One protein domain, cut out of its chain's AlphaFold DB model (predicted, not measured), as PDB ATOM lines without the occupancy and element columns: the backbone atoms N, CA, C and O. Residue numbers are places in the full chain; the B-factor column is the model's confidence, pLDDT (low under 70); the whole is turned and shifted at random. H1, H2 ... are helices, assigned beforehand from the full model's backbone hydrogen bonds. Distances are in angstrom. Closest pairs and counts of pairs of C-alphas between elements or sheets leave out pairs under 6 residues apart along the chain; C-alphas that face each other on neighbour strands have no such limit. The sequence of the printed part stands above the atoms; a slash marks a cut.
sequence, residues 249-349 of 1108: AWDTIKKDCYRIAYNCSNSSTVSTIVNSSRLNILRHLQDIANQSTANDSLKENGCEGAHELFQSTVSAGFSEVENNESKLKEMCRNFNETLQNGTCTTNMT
ATOM      1  N   ALA A 249     -39.212 -21.240 -45.891       80.75
ATOM      2  CA  ALA A 249     -39.153 -20.057 -45.033       80.75
ATOM      3  C   ALA A 249     -38.840 -18.787 -45.847       80.75
ATOM      4  O   ALA A 249     -39.433 -17.738 -45.602       80.75
ATOM      5  N   TRP A 250     -37.976 -18.894 -46.864       83.19
ATOM      6  CA  TRP A 250     -37.627 -17.784 -47.753       83.19
ATOM      7  C   TRP A 250     -38.835 -17.239 -48.514       83.19
ATOM      8  O   TRP A 250     -39.077 -16.032 -48.512       83.19
ATOM      9  N   ASP A 251     -39.632 -18.130 -49.106       85.00
ATOM     10  CA  ASP A 251     -40.852 -17.757 -49.830       85.00
ATOM     11  C   ASP A 251     -41.825 -16.996 -48.919       85.00
ATOM     12  O   ASP A 251     -42.429 -15.997 -49.324       85.00
ATOM     13  N   THR A 252     -41.929 -17.436 -47.661       87.56
ATOM     14  CA  THR A 252     -42.788 -16.823 -46.642       87.56
ATOM     15  C   THR A 252     -42.280 -15.432 -46.248       87.56
ATOM     16  O   THR A 252     -43.048 -14.470 -46.278       87.56
ATOM     17  N   ILE A 253     -40.980 -15.288 -45.963       88.06
ATOM     18  CA  ILE A 253     -40.348 -14.008 -45.602       88.06
ATOM     19  C   ILE A 253     -40.444 -13.004 -46.753       88.06
ATOM     20  O   ILE A 253     -40.795 -11.845 -46.530       88.06
ATOM     21  N   LYS A 254     -40.194 -13.444 -47.992       87.19
ATOM     22  CA  LYS A 254     -40.306 -12.604 -49.191       87.19
ATOM     23  C   LYS A 254     -41.727 -12.086 -49.375       87.19
ATOM     24  O   LYS A 254     -41.932 -10.888 -49.582       87.19
ATOM     25  N   LYS A 255     -42.717 -12.971 -49.253       88.06
ATOM     26  CA  LYS A 255     -44.133 -12.603 -49.357       88.06
ATOM     27  C   LYS A 255     -44.552 -11.636 -48.252       88.06
ATOM     28  O   LYS A 255     -45.243 -10.655 -48.524       88.06
ATOM     29  N   ASP A 256     -44.105 -11.873 -47.024       90.38
ATOM     30  CA  ASP A 256     -44.409 -11.018 -45.882       90.38
ATOM     31  C   ASP A 256     -43.761  -9.634 -45.994       90.38
ATOM     32  O   ASP A 256     -44.442  -8.626 -45.791       90.38
ATOM     33  N   CYS A 257     -42.491  -9.559 -46.402       90.06
ATOM     34  CA  CYS A 257     -41.817  -8.285 -46.650       90.06
ATOM     35  C   CYS A 257     -42.521  -7.486 -47.752       90.06
ATOM     36  O   CYS A 257     -42.715  -6.281 -47.614       90.06
ATOM     37  N   TYR A 258     -42.961  -8.134 -48.836       89.00
ATOM     38  CA  TYR A 258     -43.753  -7.477 -49.880       89.00
ATOM     39  C   TYR A 258     -45.037  -6.841 -49.330       89.00
ATOM     40  O   TYR A 258     -45.332  -5.676 -49.605       89.00
ATOM     41  N   ARG A 259     -45.778  -7.561 -48.485       88.62
ATOM     42  CA  ARG A 259     -47.016  -7.044 -47.885       88.62
ATOM     43  C   ARG A 259     -46.788  -5.847 -46.984       88.62
ATOM     44  O   ARG A 259     -47.554  -4.891 -47.067       88.62
ATOM     45  N   ILE A 260     -45.745  -5.887 -46.157       90.50
ATOM     46  CA  ILE A 260     -45.398  -4.790 -45.248       90.50
ATOM     47  C   ILE A 260     -44.954  -3.564 -46.062       90.50
ATOM     48  O   ILE A 260     -45.474  -2.467 -45.856       90.50
ATOM     49  N   ALA A 261     -44.056  -3.749 -47.040       89.50
ATOM     50  CA  ALA A 261     -43.500  -2.670 -47.860       89.50
ATOM     51  C   ALA A 261     -44.576  -1.888 -48.634       89.50
ATOM     52  O   ALA A 261     -44.531  -0.654 -48.697       89.50
ATOM     53  N   TYR A 262     -45.565  -2.598 -49.185       87.31
ATOM     54  CA  TYR A 262     -46.589  -2.025 -50.065       87.31
ATOM     55  C   TYR A 262     -47.979  -1.912 -49.426       87.31
ATOM     56  O   TYR A 262     -48.904  -1.445 -50.083       87.31
ATOM     57  N   ASN A 263     -48.128  -2.288 -48.150       84.56
ATOM     58  CA  ASN A 263     -49.409  -2.343 -47.432       84.56
ATOM     59  C   ASN A 263     -50.507  -3.058 -48.244       84.56
ATOM     60  O   ASN A 263     -51.590  -2.525 -48.481       84.56
ATOM     61  N   CYS A 264     -50.177  -4.250 -48.738       79.56
ATOM     62  CA  CYS A 264     -50.975  -4.965 -49.725       79.56
ATOM     63  C   CYS A 264     -51.547  -6.263 -49.142       79.56
ATOM     64  O   CYS A 264     -50.812  -7.063 -48.564       79.56
ATOM     65  N   SER A 265     -52.845  -6.505 -49.331       75.56
ATOM     66  CA  SER A 265     -53.529  -7.734 -48.903       75.56
ATOM     67  C   SER A 265     -53.669  -8.784 -50.012       75.56
ATOM     68  O   SER A 265     -54.306  -9.807 -49.765       75.56
ATOM     69  N   ASN A 266     -53.090  -8.537 -51.204       63.22
ATOM     70  CA  ASN A 266     -53.334  -9.266 -52.457       63.22
ATOM     71  C   ASN A 266     -53.751 -10.725 -52.252       63.22
ATOM     72  O   ASN A 266     -53.008 -11.533 -51.688       63.22
ATOM     73  N   SER A 267     -54.962 -10.994 -52.744       66.94
ATOM     74  CA  SER A 267     -55.624 -12.287 -52.840       66.94
ATOM     75  C   SER A 267     -55.902 -13.040 -51.531       66.94
ATOM     76  O   SER A 267     -56.618 -14.025 -51.624       66.94
ATOM     77  N   SER A 268     -55.449 -12.620 -50.342       79.56
ATOM     78  CA  SER A 268     -55.697 -13.346 -49.076       79.56
ATOM     79  C   SER A 268     -57.161 -13.287 -48.610       79.56
ATOM     80  O   SER A 268     -57.831 -12.269 -48.769       79.56
ATOM     81  N   THR A 269     -57.636 -14.358 -47.966       76.94
ATOM     82  CA  THR A 269     -58.950 -14.421 -47.301       76.94
ATOM     83  C   THR A 269     -58.932 -13.876 -45.866       76.94
ATOM     84  O   THR A 269     -59.982 -13.775 -45.229       76.94
ATOM     85  N   VAL A 270     -57.766 -13.457 -45.355       81.06
ATOM     86  CA  VAL A 270     -57.570 -12.960 -43.984       81.06
ATOM     87  C   VAL A 270     -57.414 -11.437 -43.967       81.06
ATOM     88  O   VAL A 270     -56.431 -10.882 -44.454       81.06
ATOM     89  N   SER A 271     -58.357 -10.735 -43.333       79.25
ATOM     90  CA  SER A 271     -58.375  -9.261 -43.282       79.25
ATOM     91  C   SER A 271     -57.193  -8.640 -42.524       79.25
ATOM     92  O   SER A 271     -56.812  -7.505 -42.792       79.25
ATOM     93  N   THR A 272     -56.571  -9.381 -41.602       84.69
ATOM     94  CA  THR A 272     -55.437  -8.937 -40.772       84.69
ATOM     95  C   THR A 272     -54.074  -9.390 -41.310       84.69
ATOM     96  O   THR A 272     -53.085  -9.417 -40.568       84.69
ATOM     97  N   ILE A 273     -53.993  -9.756 -42.595       87.06
ATOM     98  CA  ILE A 273     -52.803 -10.404 -43.156       87.06
ATOM     99  C   ILE A 273     -51.539  -9.540 -43.083       87.06
ATOM    100  O   ILE A 273     -50.489 -10.049 -42.707       87.06
ATOM    101  N   VAL A 274     -51.631  -8.228 -43.335       87.19
ATOM    102  CA  VAL A 274     -50.472  -7.314 -43.271       87.19
ATOM    103  C   VAL A 274     -49.885  -7.267 -41.856       87.19
ATOM    104  O   VAL A 274     -48.672  -7.378 -41.685       87.19
ATOM    105  N   ASN A 275     -50.734  -7.197 -40.827       86.38
ATOM    106  CA  ASN A 275     -50.283  -7.247 -39.436       86.38
ATOM    107  C   ASN A 275     -49.723  -8.632 -39.063       86.38
ATOM    108  O   ASN A 275     -48.753  -8.731 -38.319       86.38
ATOM    109  N   SER A 276     -50.282  -9.715 -39.606       85.88
ATOM    110  CA  SER A 276     -49.755 -11.069 -39.381       85.88
ATOM    111  C   SER A 276     -48.374 -11.259 -40.023       85.88
ATOM    112  O   SER A 276     -47.482 -11.837 -39.407       85.88
ATOM    113  N   SER A 277     -48.162 -10.719 -41.227       89.75
ATOM    114  CA  SER A 277     -46.851 -10.629 -41.880       89.75
ATOM    115  C   SER A 277     -45.867  -9.796 -41.056       89.75
ATOM    116  O   SER A 277     -44.746 -10.240 -40.827       89.75
ATOM    117  N   ARG A 278     -46.302  -8.641 -40.530       88.81
ATOM    118  CA  ARG A 278     -45.503  -7.791 -39.630       88.81
ATOM    119  C   ARG A 278     -44.970  -8.571 -38.430       88.81
ATOM    120  O   ARG A 278     -43.771  -8.559 -38.170       88.81
ATOM    121  N   LEU A 279     -45.854  -9.270 -37.721       88.06
ATOM    122  CA  LEU A 279     -45.474 -10.036 -36.535       88.06
ATOM    123  C   LEU A 279     -44.549 -11.221 -36.862       88.06
ATOM    124  O   LEU A 279     -43.691 -11.551 -36.047       88.06
ATOM    125  N   ASN A 280     -44.689 -11.838 -38.039       88.38
ATOM    126  CA  ASN A 280     -43.774 -12.893 -38.476       88.38
ATOM    127  C   ASN A 280     -42.354 -12.356 -38.726       88.38
ATOM    128  O   ASN A 280     -41.381 -12.907 -38.217       88.38
ATOM    129  N   ILE A 281     -42.225 -11.233 -39.442       89.25
ATOM    130  CA  ILE A 281     -40.916 -10.601 -39.672       89.25
ATOM    131  C   ILE A 281     -40.271 -10.158 -38.353       89.25
ATOM    132  O   ILE A 281     -39.078 -10.381 -38.153       89.25
ATOM    133  N   LEU A 282     -41.053  -9.607 -37.417       87.94
ATOM    134  CA  LEU A 282     -40.551  -9.262 -36.084       87.94
ATOM    135  C   LEU A 282     -40.016 -10.482 -35.322       87.94
ATOM    136  O   LEU A 282     -39.011 -10.349 -34.631       87.94
ATOM    137  N   ARG A 283     -40.608 -11.674 -35.482       84.62
ATOM    138  CA  ARG A 283     -40.069 -12.911 -34.894       84.62
ATOM    139  C   ARG A 283     -38.702 -13.271 -35.481       84.62
ATOM    140  O   ARG A 283     -37.812 -13.627 -34.718       84.62
ATOM    141  N   HIS A 284     -38.511 -13.166 -36.797       85.75
ATOM    142  CA  HIS A 284     -37.203 -13.424 -37.419       85.75
ATOM    143  C   HIS A 284     -36.142 -12.408 -36.968       85.75
ATOM    144  O   HIS A 284     -35.010 -12.787 -36.688       85.75
ATOM    145  N   LEU A 285     -36.516 -11.132 -36.819       86.81
ATOM    146  CA  LEU A 285     -35.639 -10.114 -36.229       86.81
ATOM    147  C   LEU A 285     -35.330 -10.408 -34.755       86.81
ATOM    148  O   LEU A 285     -34.206 -10.203 -34.309       86.81
ATOM    149  N   GLN A 286     -36.308 -10.917 -34.006       82.69
ATOM    150  CA  GLN A 286     -36.124 -11.317 -32.616       82.69
ATOM    151  C   GLN A 286     -35.204 -12.541 -32.486       82.69
ATOM    152  O   GLN A 286     -34.400 -12.574 -31.564       82.69
ATOM    153  N   ASP A 287     -35.284 -13.516 -33.397       79.44
ATOM    154  CA  ASP A 287     -34.370 -14.675 -33.476       79.44
ATOM    155  C   ASP A 287     -32.920 -14.222 -33.726       79.44
ATOM    156  O   ASP A 287     -31.993 -14.750 -33.132       79.44
ATOM    157  N   ILE A 288     -32.728 -13.170 -34.529       83.06
ATOM    158  CA  ILE A 288     -31.413 -12.557 -34.780       83.06
ATOM    159  C   ILE A 288     -30.920 -11.739 -33.572       83.06
ATOM    160  O   ILE A 288     -29.739 -11.771 -33.228       83.06
ATOM    161  N   ALA A 289     -31.814 -11.006 -32.903       79.69
ATOM    162  CA  ALA A 289     -31.482 -10.226 -31.708       79.69
ATOM    163  C   ALA A 289     -31.150 -11.119 -30.500       79.69
ATOM    164  O   ALA A 289     -30.245 -10.819 -29.717       79.69
ATOM    165  N   ASN A 290     -31.879 -12.224 -30.351       71.75
ATOM    166  CA  ASN A 290     -31.669 -13.216 -29.313       71.75
ATOM    167  C   ASN A 290     -30.539 -14.162 -29.739       71.75
ATOM    168  O   ASN A 290     -30.782 -15.211 -30.319       71.75
ATOM    169  N   GLN A 291     -29.300 -13.839 -29.368       60.94
ATOM    170  CA  GLN A 291     -28.095 -14.661 -29.600       60.94
ATOM    171  C   GLN A 291     -28.110 -16.050 -28.906       60.94
ATOM    172  O   GLN A 291     -27.062 -16.659 -28.692       60.94
ATOM    173  N   SER A 292     -29.273 -16.544 -28.473       51.88
ATOM    174  CA  SER A 292     -29.450 -17.801 -27.745       51.88
ATOM    175  C   SER A 292     -29.471 -19.042 -28.643       51.88
ATOM    176  O   SER A 292     -29.255 -20.140 -28.135       51.88
ATOM    177  N   THR A 293     -29.723 -18.899 -29.947       52.88
ATOM    178  CA  THR A 293     -29.678 -19.998 -30.925       52.88
ATOM    179  C   THR A 293     -28.325 -20.001 -31.647       52.88
ATOM    180  O   THR A 293     -27.784 -18.956 -31.995       52.88
ATOM    181  N   ALA A 294     -27.733 -21.185 -31.864       53.91
ATOM    182  CA  ALA A 294     -26.404 -21.303 -32.483       53.91
ATOM    183  C   ALA A 294     -26.347 -20.731 -33.919       53.91
ATOM    184  O   ALA A 294     -25.272 -20.341 -34.370       53.91
ATOM    185  N   ASN A 295     -27.494 -20.669 -34.608       65.88
ATOM    186  CA  ASN A 295     -27.734 -19.943 -35.855       65.88
ATOM    187  C   ASN A 295     -29.220 -19.526 -35.927       65.88
ATOM    188  O   ASN A 295     -30.102 -20.319 -35.583       65.88
ATOM    189  N   ASP A 296     -29.496 -18.315 -36.415       75.38
ATOM    190  CA  ASP A 296     -30.850 -17.835 -36.702       75.38
ATOM    191  C   ASP A 296     -31.427 -18.465 -37.981       75.38
ATOM    192  O   ASP A 296     -30.717 -18.995 -38.842       75.38
ATOM    193  N   SER A 297     -32.747 -18.361 -38.121       73.00
ATOM    194  CA  SER A 297     -33.512 -18.889 -39.254       73.00
ATOM    195  C   SER A 297     -32.979 -18.513 -40.648       73.00
ATOM    196  O   SER A 297     -33.047 -19.346 -41.554       73.00
ATOM    197  N   LEU A 298     -32.448 -17.302 -40.856       79.88
ATOM    198  CA  LEU A 298     -31.946 -16.864 -42.165       79.88
ATOM    199  C   LEU A 298     -30.556 -17.435 -42.445       79.88
ATOM    200  O   LEU A 298     -30.294 -17.910 -43.554       79.88
ATOM    201  N   LYS A 299     -29.689 -17.455 -41.432       80.44
ATOM    202  CA  LYS A 299     -28.340 -18.013 -41.535       80.44
ATOM    203  C   LYS A 299     -28.346 -19.522 -41.781       80.44
ATOM    204  O   LYS A 299     -27.610 -20.000 -42.636       80.44
ATOM    205  N   GLU A 300     -29.220 -20.278 -41.114       78.81
ATOM    206  CA  GLU A 300     -29.344 -21.726 -41.353       78.81
ATOM    207  C   GLU A 300     -29.830 -22.071 -42.763       78.81
ATOM    208  O   GLU A 300     -29.399 -23.061 -43.352       78.81
ATOM    209  N   ASN A 301     -30.708 -21.241 -43.334       75.44
ATOM    210  CA  ASN A 301     -31.166 -21.426 -44.707       75.44
ATOM    211  C   ASN A 301     -30.115 -21.008 -45.750       75.44
ATOM    212  O   ASN A 301     -30.304 -21.294 -46.935       75.44
ATOM    213  N   GLY A 302     -29.007 -20.388 -45.328       79.56
ATOM    214  CA  GLY A 302     -27.983 -19.843 -46.217       79.56
ATOM    215  C   GLY A 302     -28.458 -18.588 -46.949       79.56
ATOM    216  O   GLY A 302     -28.147 -18.393 -48.121       79.56
ATOM    217  N   CYS A 303     -29.279 -17.768 -46.286       83.94
ATOM    218  CA  CYS A 303     -29.798 -16.504 -46.802       83.94
ATOM    219  C   CYS A 303     -28.905 -15.322 -46.365       83.94
ATOM    220  O   CYS A 303     -29.394 -14.393 -45.722       83.94
ATOM    221  N   GLU A 304     -27.601 -15.351 -46.669       82.75
ATOM    222  CA  GLU A 304     -26.604 -14.409 -46.114       82.75
ATOM    223  C   GLU A 304     -26.986 -12.933 -46.301       82.75
ATOM    224  O   GLU A 304     -27.066 -12.195 -45.322       82.75
ATOM    225  N   GLY A 305     -27.356 -12.515 -47.516       82.75
ATOM    226  CA  GLY A 305     -27.737 -11.118 -47.772       82.75
ATOM    227  C   GLY A 305     -28.992 -10.660 -47.012       82.75
ATOM    228  O   GLY A 305     -29.099  -9.502 -46.613       82.75
ATOM    229  N   ALA A 306     -29.942 -11.565 -46.760       84.38
ATOM    230  CA  ALA A 306     -31.120 -11.252 -45.952       84.38
ATOM    231  C   ALA A 306     -30.797 -11.198 -44.460       84.38
ATOM    232  O   ALA A 306     -31.312 -10.329 -43.756       84.38
ATOM    233  N   HIS A 307     -29.941 -12.110 -43.996       87.25
ATOM    234  CA  HIS A 307     -29.438 -12.108 -42.632       87.25
ATOM    235  C   HIS A 307     -28.692 -10.802 -42.334       87.25
ATOM    236  O   HIS A 307     -29.011 -10.146 -41.350       87.25
ATOM    237  N   GLU A 308     -27.787 -10.358 -43.211       86.75
ATOM    238  CA  GLU A 308     -27.065  -9.085 -43.065       86.75
ATOM    239  C   GLU A 308     -28.012  -7.878 -43.003       86.75
ATOM    240  O   GLU A 308     -27.877  -7.018 -42.128       86.75
ATOM    241  N   LEU A 309     -29.021  -7.831 -43.881       87.31
ATOM    242  CA  LEU A 309     -30.019  -6.762 -43.878       87.31
ATOM    243  C   LEU A 309     -30.820  -6.737 -42.565       87.31
ATOM    244  O   LEU A 309     -30.998  -5.676 -41.959       87.31
ATOM    245  N   PHE A 310     -31.275  -7.895 -42.091       88.19
ATOM    246  CA  PHE A 310     -32.042  -8.001 -40.850       88.19
ATOM    247  C   PHE A 310     -31.160  -7.699 -39.629       88.19
ATOM    248  O   PHE A 310     -31.567  -6.942 -38.751       88.19
ATOM    249  N   GLN A 311     -29.920  -8.193 -39.606       87.25
ATOM    250  CA  GLN A 311     -28.929  -7.923 -38.564       87.25
ATOM    251  C   GLN A 311     -28.580  -6.436 -38.481       87.25
ATOM    252  O   GLN A 311     -28.504  -5.894 -37.377       87.25
ATOM    253  N   SER A 312     -28.395  -5.750 -39.613       85.50
ATOM    254  CA  SER A 312     -28.141  -4.302 -39.629       85.50
ATOM    255  C   SER A 312     -29.308  -3.518 -39.017       85.50
ATOM    256  O   SER A 312     -29.099  -2.592 -38.234       85.50
ATOM    257  N   THR A 313     -30.537  -3.971 -39.277       83.94
ATOM    258  CA  THR A 313     -31.769  -3.382 -38.739       83.94
ATOM    259  C   THR A 313     -31.909  -3.629 -37.235       83.94
ATOM    260  O   THR A 313     -32.234  -2.713 -36.485       83.94
ATOM    261  N   VAL A 314     -31.597  -4.842 -36.766       85.25
ATOM    262  CA  VAL A 314     -31.545  -5.179 -35.332       85.25
ATOM    263  C   VAL A 314     -30.473  -4.358 -34.609       85.25
ATOM    264  O   VAL A 314     -30.732  -3.820 -33.531       85.25
ATOM    265  N   SER A 315     -29.290  -4.221 -35.214       82.62
ATOM    266  CA  SER A 315     -28.140  -3.501 -34.643       82.62
ATOM    267  C   SER A 315     -28.385  -1.993 -34.524       82.62
ATOM    268  O   SER A 315     -27.806  -1.347 -33.657       82.62
ATOM    269  N   ALA A 316     -29.277  -1.438 -35.352       75.75
ATOM    270  CA  ALA A 316     -29.730  -0.052 -35.256       75.75
ATOM    271  C   ALA A 316     -30.718   0.199 -34.093       75.75
ATOM    272  O   ALA A 316     -30.992   1.354 -33.781       75.75
ATOM    273  N   GLY A 317     -31.230  -0.856 -33.441       77.38
ATOM    274  CA  GLY A 317     -32.099  -0.780 -32.262       77.38
ATOM    275  C   GLY A 317     -33.388  -1.594 -32.406       77.38
ATOM    276  O   GLY A 317     -34.408  -1.076 -32.859       77.38
ATOM    277  N   PHE A 318     -33.387  -2.854 -31.951       78.88
ATOM    278  CA  PHE A 318     -34.561  -3.743 -32.032       78.88
ATOM    279  C   PHE A 318     -35.832  -3.163 -31.388       78.88
ATOM    280  O   PHE A 318     -36.896  -3.208 -32.001       78.88
ATOM    281  N   SER A 319     -35.733  -2.559 -30.197       73.62
ATOM    282  CA  SER A 319     -36.883  -1.937 -29.516       73.62
ATOM    283  C   SER A 319     -37.469  -0.756 -30.293       73.62
ATOM    284  O   SER A 319     -38.652  -0.449 -30.163       73.62
ATOM    285  N   GLU A 320     -36.661  -0.091 -31.118       73.12
ATOM    286  CA  GLU A 320     -37.117   1.000 -31.968       73.12
ATOM    287  C   GLU A 320     -37.840   0.465 -33.209       73.12
ATOM    288  O   GLU A 320     -38.837   1.040 -33.632       73.12
ATOM    289  N   VAL A 321     -37.392  -0.669 -33.759       75.75
ATOM    290  CA  VAL A 321     -38.022  -1.349 -34.905       75.75
ATOM    291  C   VAL A 321     -39.325  -2.053 -34.502       75.75
ATOM    292  O   VAL A 321     -40.302  -1.989 -35.245       75.75
ATOM    293  N   GLU A 322     -39.382  -2.666 -33.315       77.00
ATOM    294  CA  GLU A 322     -40.590  -3.309 -32.767       77.00
ATOM    295  C   GLU A 322     -41.735  -2.300 -32.568       77.00
ATOM    296  O   GLU A 322     -42.898  -2.614 -32.830       77.00
ATOM    297  N   ASN A 323     -41.402  -1.066 -32.170       76.38
ATOM    298  CA  ASN A 323     -42.371  -0.007 -31.879       76.38
ATOM    299  C   ASN A 323     -42.627   0.959 -33.055       76.38
ATOM    300  O   ASN A 323     -43.549   1.772 -32.975       76.38
ATOM    301  N   ASN A 324     -41.848   0.892 -34.146       78.56
ATOM    302  CA  ASN A 324     -41.954   1.807 -35.286       78.56
ATOM    303  C   ASN A 324     -42.218   1.071 -36.610       78.56
ATOM    304  O   ASN A 324     -41.308   0.616 -37.305       78.56
ATOM    305  N   GLU A 325     -43.489   1.051 -37.014       77.75
ATOM    306  CA  GLU A 325     -43.952   0.397 -38.242       77.75
ATOM    307  C   GLU A 325     -43.313   0.965 -39.524       77.75
ATOM    308  O   GLU A 325     -43.140   0.236 -40.501       77.75
ATOM    309  N   SER A 326     -42.896   2.240 -39.522       82.38
ATOM    310  CA  SER A 326     -42.238   2.856 -40.684       82.38
ATOM    311  C   SER A 326     -40.838   2.291 -40.944       82.38
ATOM    312  O   SER A 326     -40.497   2.047 -42.101       82.38
ATOM    313  N   LYS A 327     -40.072   1.981 -39.887       83.00
ATOM    314  CA  LYS A 327     -38.731   1.385 -40.004       83.00
ATOM    315  C   LYS A 327     -38.787  -0.035 -40.544       83.00
ATOM    316  O   LYS A 327     -38.017  -0.402 -41.426       83.00
ATOM    317  N   LEU A 328     -39.742  -0.830 -40.058       86.94
ATOM    318  CA  LEU A 328     -39.943  -2.179 -40.579       86.94
ATOM    319  C   LEU A 328     -40.367  -2.148 -42.056       86.94
ATOM    320  O   LEU A 328     -39.893  -2.950 -42.858       86.94
ATOM    321  N   LYS A 329     -41.220  -1.189 -42.433       88.81
ATOM    322  CA  LYS A 329     -41.634  -0.972 -43.822       88.81
ATOM    323  C   LYS A 329     -40.468  -0.602 -44.736       88.81
ATOM    324  O   LYS A 329     -40.412  -1.104 -45.858       88.81
ATOM    325  N   GLU A 330     -39.547   0.234 -44.267       88.12
ATOM    326  CA  GLU A 330     -38.318   0.587 -44.983       88.12
ATOM    327  C   GLU A 330     -37.396  -0.626 -45.161       88.12
ATOM    328  O   GLU A 330     -37.013  -0.935 -46.288       88.12
ATOM    329  N   MET A 331     -37.134  -1.388 -44.094       90.19
ATOM    330  CA  MET A 331     -36.348  -2.625 -44.176       90.19
ATOM    331  C   MET A 331     -36.957  -3.610 -45.182       90.19
ATOM    332  O   MET A 331     -36.251  -4.151 -46.031       90.19
ATOM    333  N   CYS A 332     -38.271  -3.829 -45.128       90.44
ATOM    334  CA  CYS A 332     -38.958  -4.716 -46.062       90.44
ATOM    335  C   CYS A 332     -38.953  -4.183 -47.506       90.44
ATOM    336  O   CYS A 332     -38.955  -4.980 -48.446       90.44
ATOM    337  N   ARG A 333     -38.940  -2.859 -47.713       89.38
ATOM    338  CA  ARG A 333     -38.760  -2.265 -49.045       89.38
ATOM    339  C   ARG A 333     -37.355  -2.555 -49.569       89.38
ATOM    340  O   ARG A 333     -37.243  -3.124 -50.649       89.38
ATOM    341  N   ASN A 334     -36.325  -2.301 -48.761       86.69
ATOM    342  CA  ASN A 334     -34.934  -2.606 -49.100       86.69
ATOM    343  C   ASN A 334     -34.744  -4.101 -49.375       86.69
ATOM    344  O   ASN A 334     -34.093  -4.474 -50.346       86.69
ATOM    345  N   PHE A 335     -35.376  -4.975 -48.592       88.44
ATOM    346  CA  PHE A 335     -35.370  -6.417 -48.841       88.44
ATOM    347  C   PHE A 335     -35.901  -6.743 -50.244       88.44
ATOM    348  O   PHE A 335     -35.269  -7.483 -50.995       88.44
ATOM    349  N   ASN A 336     -37.039  -6.158 -50.631       84.06
ATOM    350  CA  ASN A 336     -37.643  -6.409 -51.940       84.06
ATOM    351  C   ASN A 336     -36.853  -5.802 -53.103       84.06
ATOM    352  O   ASN A 336     -36.849  -6.392 -54.176       84.06
ATOM    353  N   GLU A 337     -36.224  -4.643 -52.919       82.81
ATOM    354  CA  GLU A 337     -35.463  -3.954 -53.971       82.81
ATOM    355  C   GLU A 337     -34.072  -4.572 -54.174       82.81
ATOM    356  O   GLU A 337     -33.605  -4.689 -55.304       82.81
ATOM    357  N   THR A 338     -33.431  -5.026 -53.093       77.25
ATOM    358  CA  THR A 338     -32.025  -5.470 -53.108       77.25
ATOM    359  C   THR A 338     -31.879  -6.987 -53.248       77.25
ATOM    360  O   THR A 338     -30.893  -7.464 -53.802       77.25
ATOM    361  N   LEU A 339     -32.857  -7.769 -52.771       77.81
ATOM    362  CA  LEU A 339     -32.772  -9.235 -52.679       77.81
ATOM    363  C   LEU A 339     -33.867  -9.955 -53.484       77.81
ATOM    364  O   LEU A 339     -34.121 -11.141 -53.275       77.81
ATOM    365  N   GLN A 340     -34.504  -9.269 -54.439       59.56
ATOM    366  CA  GLN A 340     -35.663  -9.771 -55.194       59.56
ATOM    367  C   GLN A 340     -35.416 -11.124 -55.896       59.56
ATOM    368  O   GLN A 340     -36.333 -11.953 -55.969       59.56
ATOM    369  N   ASN A 341     -34.174 -11.357 -56.338       60.19
ATOM    370  CA  ASN A 341     -33.696 -12.581 -56.996       60.19
ATOM    371  C   ASN A 341     -32.732 -13.412 -56.129       60.19
ATOM    372  O   ASN A 341     -32.152 -14.377 -56.620       60.19
ATOM    373  N   GLY A 342     -32.537 -13.044 -54.859       63.34
ATOM    374  CA  GLY A 342     -31.702 -13.811 -53.941       63.34
ATOM    375  C   GLY A 342     -32.323 -15.182 -53.680       63.34
ATOM    376  O   GLY A 342     -33.508 -15.282 -53.357       63.34
ATOM    377  N   THR A 343     -31.537 -16.242 -53.836       63.34
ATOM    378  CA  THR A 343     -31.913 -17.603 -53.436       63.34
ATOM    379  C   THR A 343     -31.073 -18.010 -52.242       63.34
ATOM    380  O   THR A 343     -29.854 -17.860 -52.277       63.34
ATOM    381  N   CYS A 344     -31.702 -18.555 -51.207       78.06
ATOM    382  CA  CYS A 344     -30.964 -19.172 -50.112       78.06
ATOM    383  C   CYS A 344     -30.350 -20.498 -50.578       78.06
ATOM    384  O   CYS A 344     -30.990 -21.240 -51.326       78.06
ATOM    385  N   THR A 345     -29.129 -20.817 -50.149       76.44
ATOM    386  CA  THR A 345     -28.387 -21.985 -50.666       76.44
ATOM    387  C   THR A 345     -29.011 -23.331 -50.293       76.44
ATOM    388  O   THR A 345     -28.800 -24.313 -51.002       76.44
ATOM    389  N   THR A 346     -29.774 -23.396 -49.198       71.38
ATOM    390  CA  THR A 346     -30.264 -24.666 -48.633       71.38
ATOM    391  C   THR A 346     -31.745 -24.937 -48.949       71.38
ATOM    392  O   THR A 346     -32.150 -26.091 -48.975       71.38
ATOM    393  N   ASN A 347     -32.541 -23.896 -49.234       70.12
ATOM    394  CA  ASN A 347     -33.951 -23.887 -49.679       70.12
ATOM    395  C   ASN A 347     -34.812 -25.155 -49.399       70.12
ATOM    396  O   ASN A 347     -35.369 -25.751 -50.323       70.12
ATOM    397  N   MET A 348     -34.934 -25.577 -48.129       83.25
ATOM    398  CA  MET A 348     -35.758 -26.728 -47.712       83.25
ATOM    399  C   MET A 348     -37.156 -26.302 -47.231       83.25
ATOM    400  O   MET A 348     -37.345 -25.217 -46.678       83.25
ATOM    401  N   THR A 349     -38.142 -27.192 -47.377       87.31
ATOM    402  CA  THR A 349     -39.455 -27.064 -46.717       87.31
ATOM    403  C   THR A 349     -39.356 -27.398 -45.227       87.31
ATOM    404  O   THR A 349     -38.394 -28.032 -44.794       87.31
TER     405      THR A 349
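Overview. This is residues 249 to 349 of the 1108 residues of an uncharacterized protein of Trypanosoma vivax (strain Y486) (UniProt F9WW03). The domain is a compact cluster of helices in which H4 and H6 run side by side in opposite ways, while the longest helix, H2, stands nearly at right angles to both and packs on H4 with its residues 285 to 289. H1 packs on H2 and on H6 at a slant, the short H5 joins H4 to H6 and runs beside H2, and the loop of residues 267 to 272 sticks out before H2. The printed part has 101 residues with six named helices, H1 to H6 in order, and no named strand; the class is all helix. The whole is compact, with a radius of gyration of the C-alphas of 12.9 A, and rounded, spanning 36 by 30 by 22 A.

Along the chain. H1 takes residues 249 to 262 and is 20.1 A long, beginning at C-alpha 249 at (-39.153, -20.057, -45.033). H2, residues 273 to 289, is 24.2 A long and begins at C-alpha 273 at (-52.803, -10.404, -43.156). H3 is residues 297 to 300. H4, residues 304 to 315, measures 15.9 A. H5 is residues 318 to 323. H6, residues 325 to 338, measures 19.9 A and ends at C-alpha 338 at (-32.025, -5.470, -53.108).

Arrangement. H2 is the hub, touching four other helices. With residues 274 to 281 alone it touches H1, at a steep tilt of 59 degrees, opposite ways; the closest C-alphas, of Asp 256 and Ser 277, are 4.7 A apart. H2 touches H4 about perpendicular, at 85 degrees, with the C-alphas of Ala 289 and Val 314 closest at 6.2 A. H2 touches H5 at a shallow tilt of 18 degrees, opposite ways; the closest C-alphas are those of Leu 282 and Glu 322, at 6.8 A. H2 and H3 only just touch, with 3 pairs of C-alphas within 8 A, the closest those of His 284 and Ser 297 at 6.8 A. H6 touches H1 at a steep tilt of 62 degrees, the C-alphas of Cys 257 and Cys 332 being closest at 4.6 A. H6 touches H4 at a shallow tilt of 23 degrees, opposite ways, with the C-alphas of Ala 306 and Phe 335 closest at 7.1 A. H1 and H4 are apart. In H1, H2, H4, H5 and H6 every O i to N i+4 pair is within hydrogen-bond range; H3 is too short for such a pair.

Size, cuts and confidence. The two C-alphas farthest apart, of Ser 267 and Ala 294, are 36.7 A from each other, while those of Ala 249 and Thr 349 are 7.2 A apart. The printed part has no cut, and no link is long. The mean pLDDT of the printed part is 80.6; residues 266 to 267, 291 to 295 and 340 to 343 are under 70.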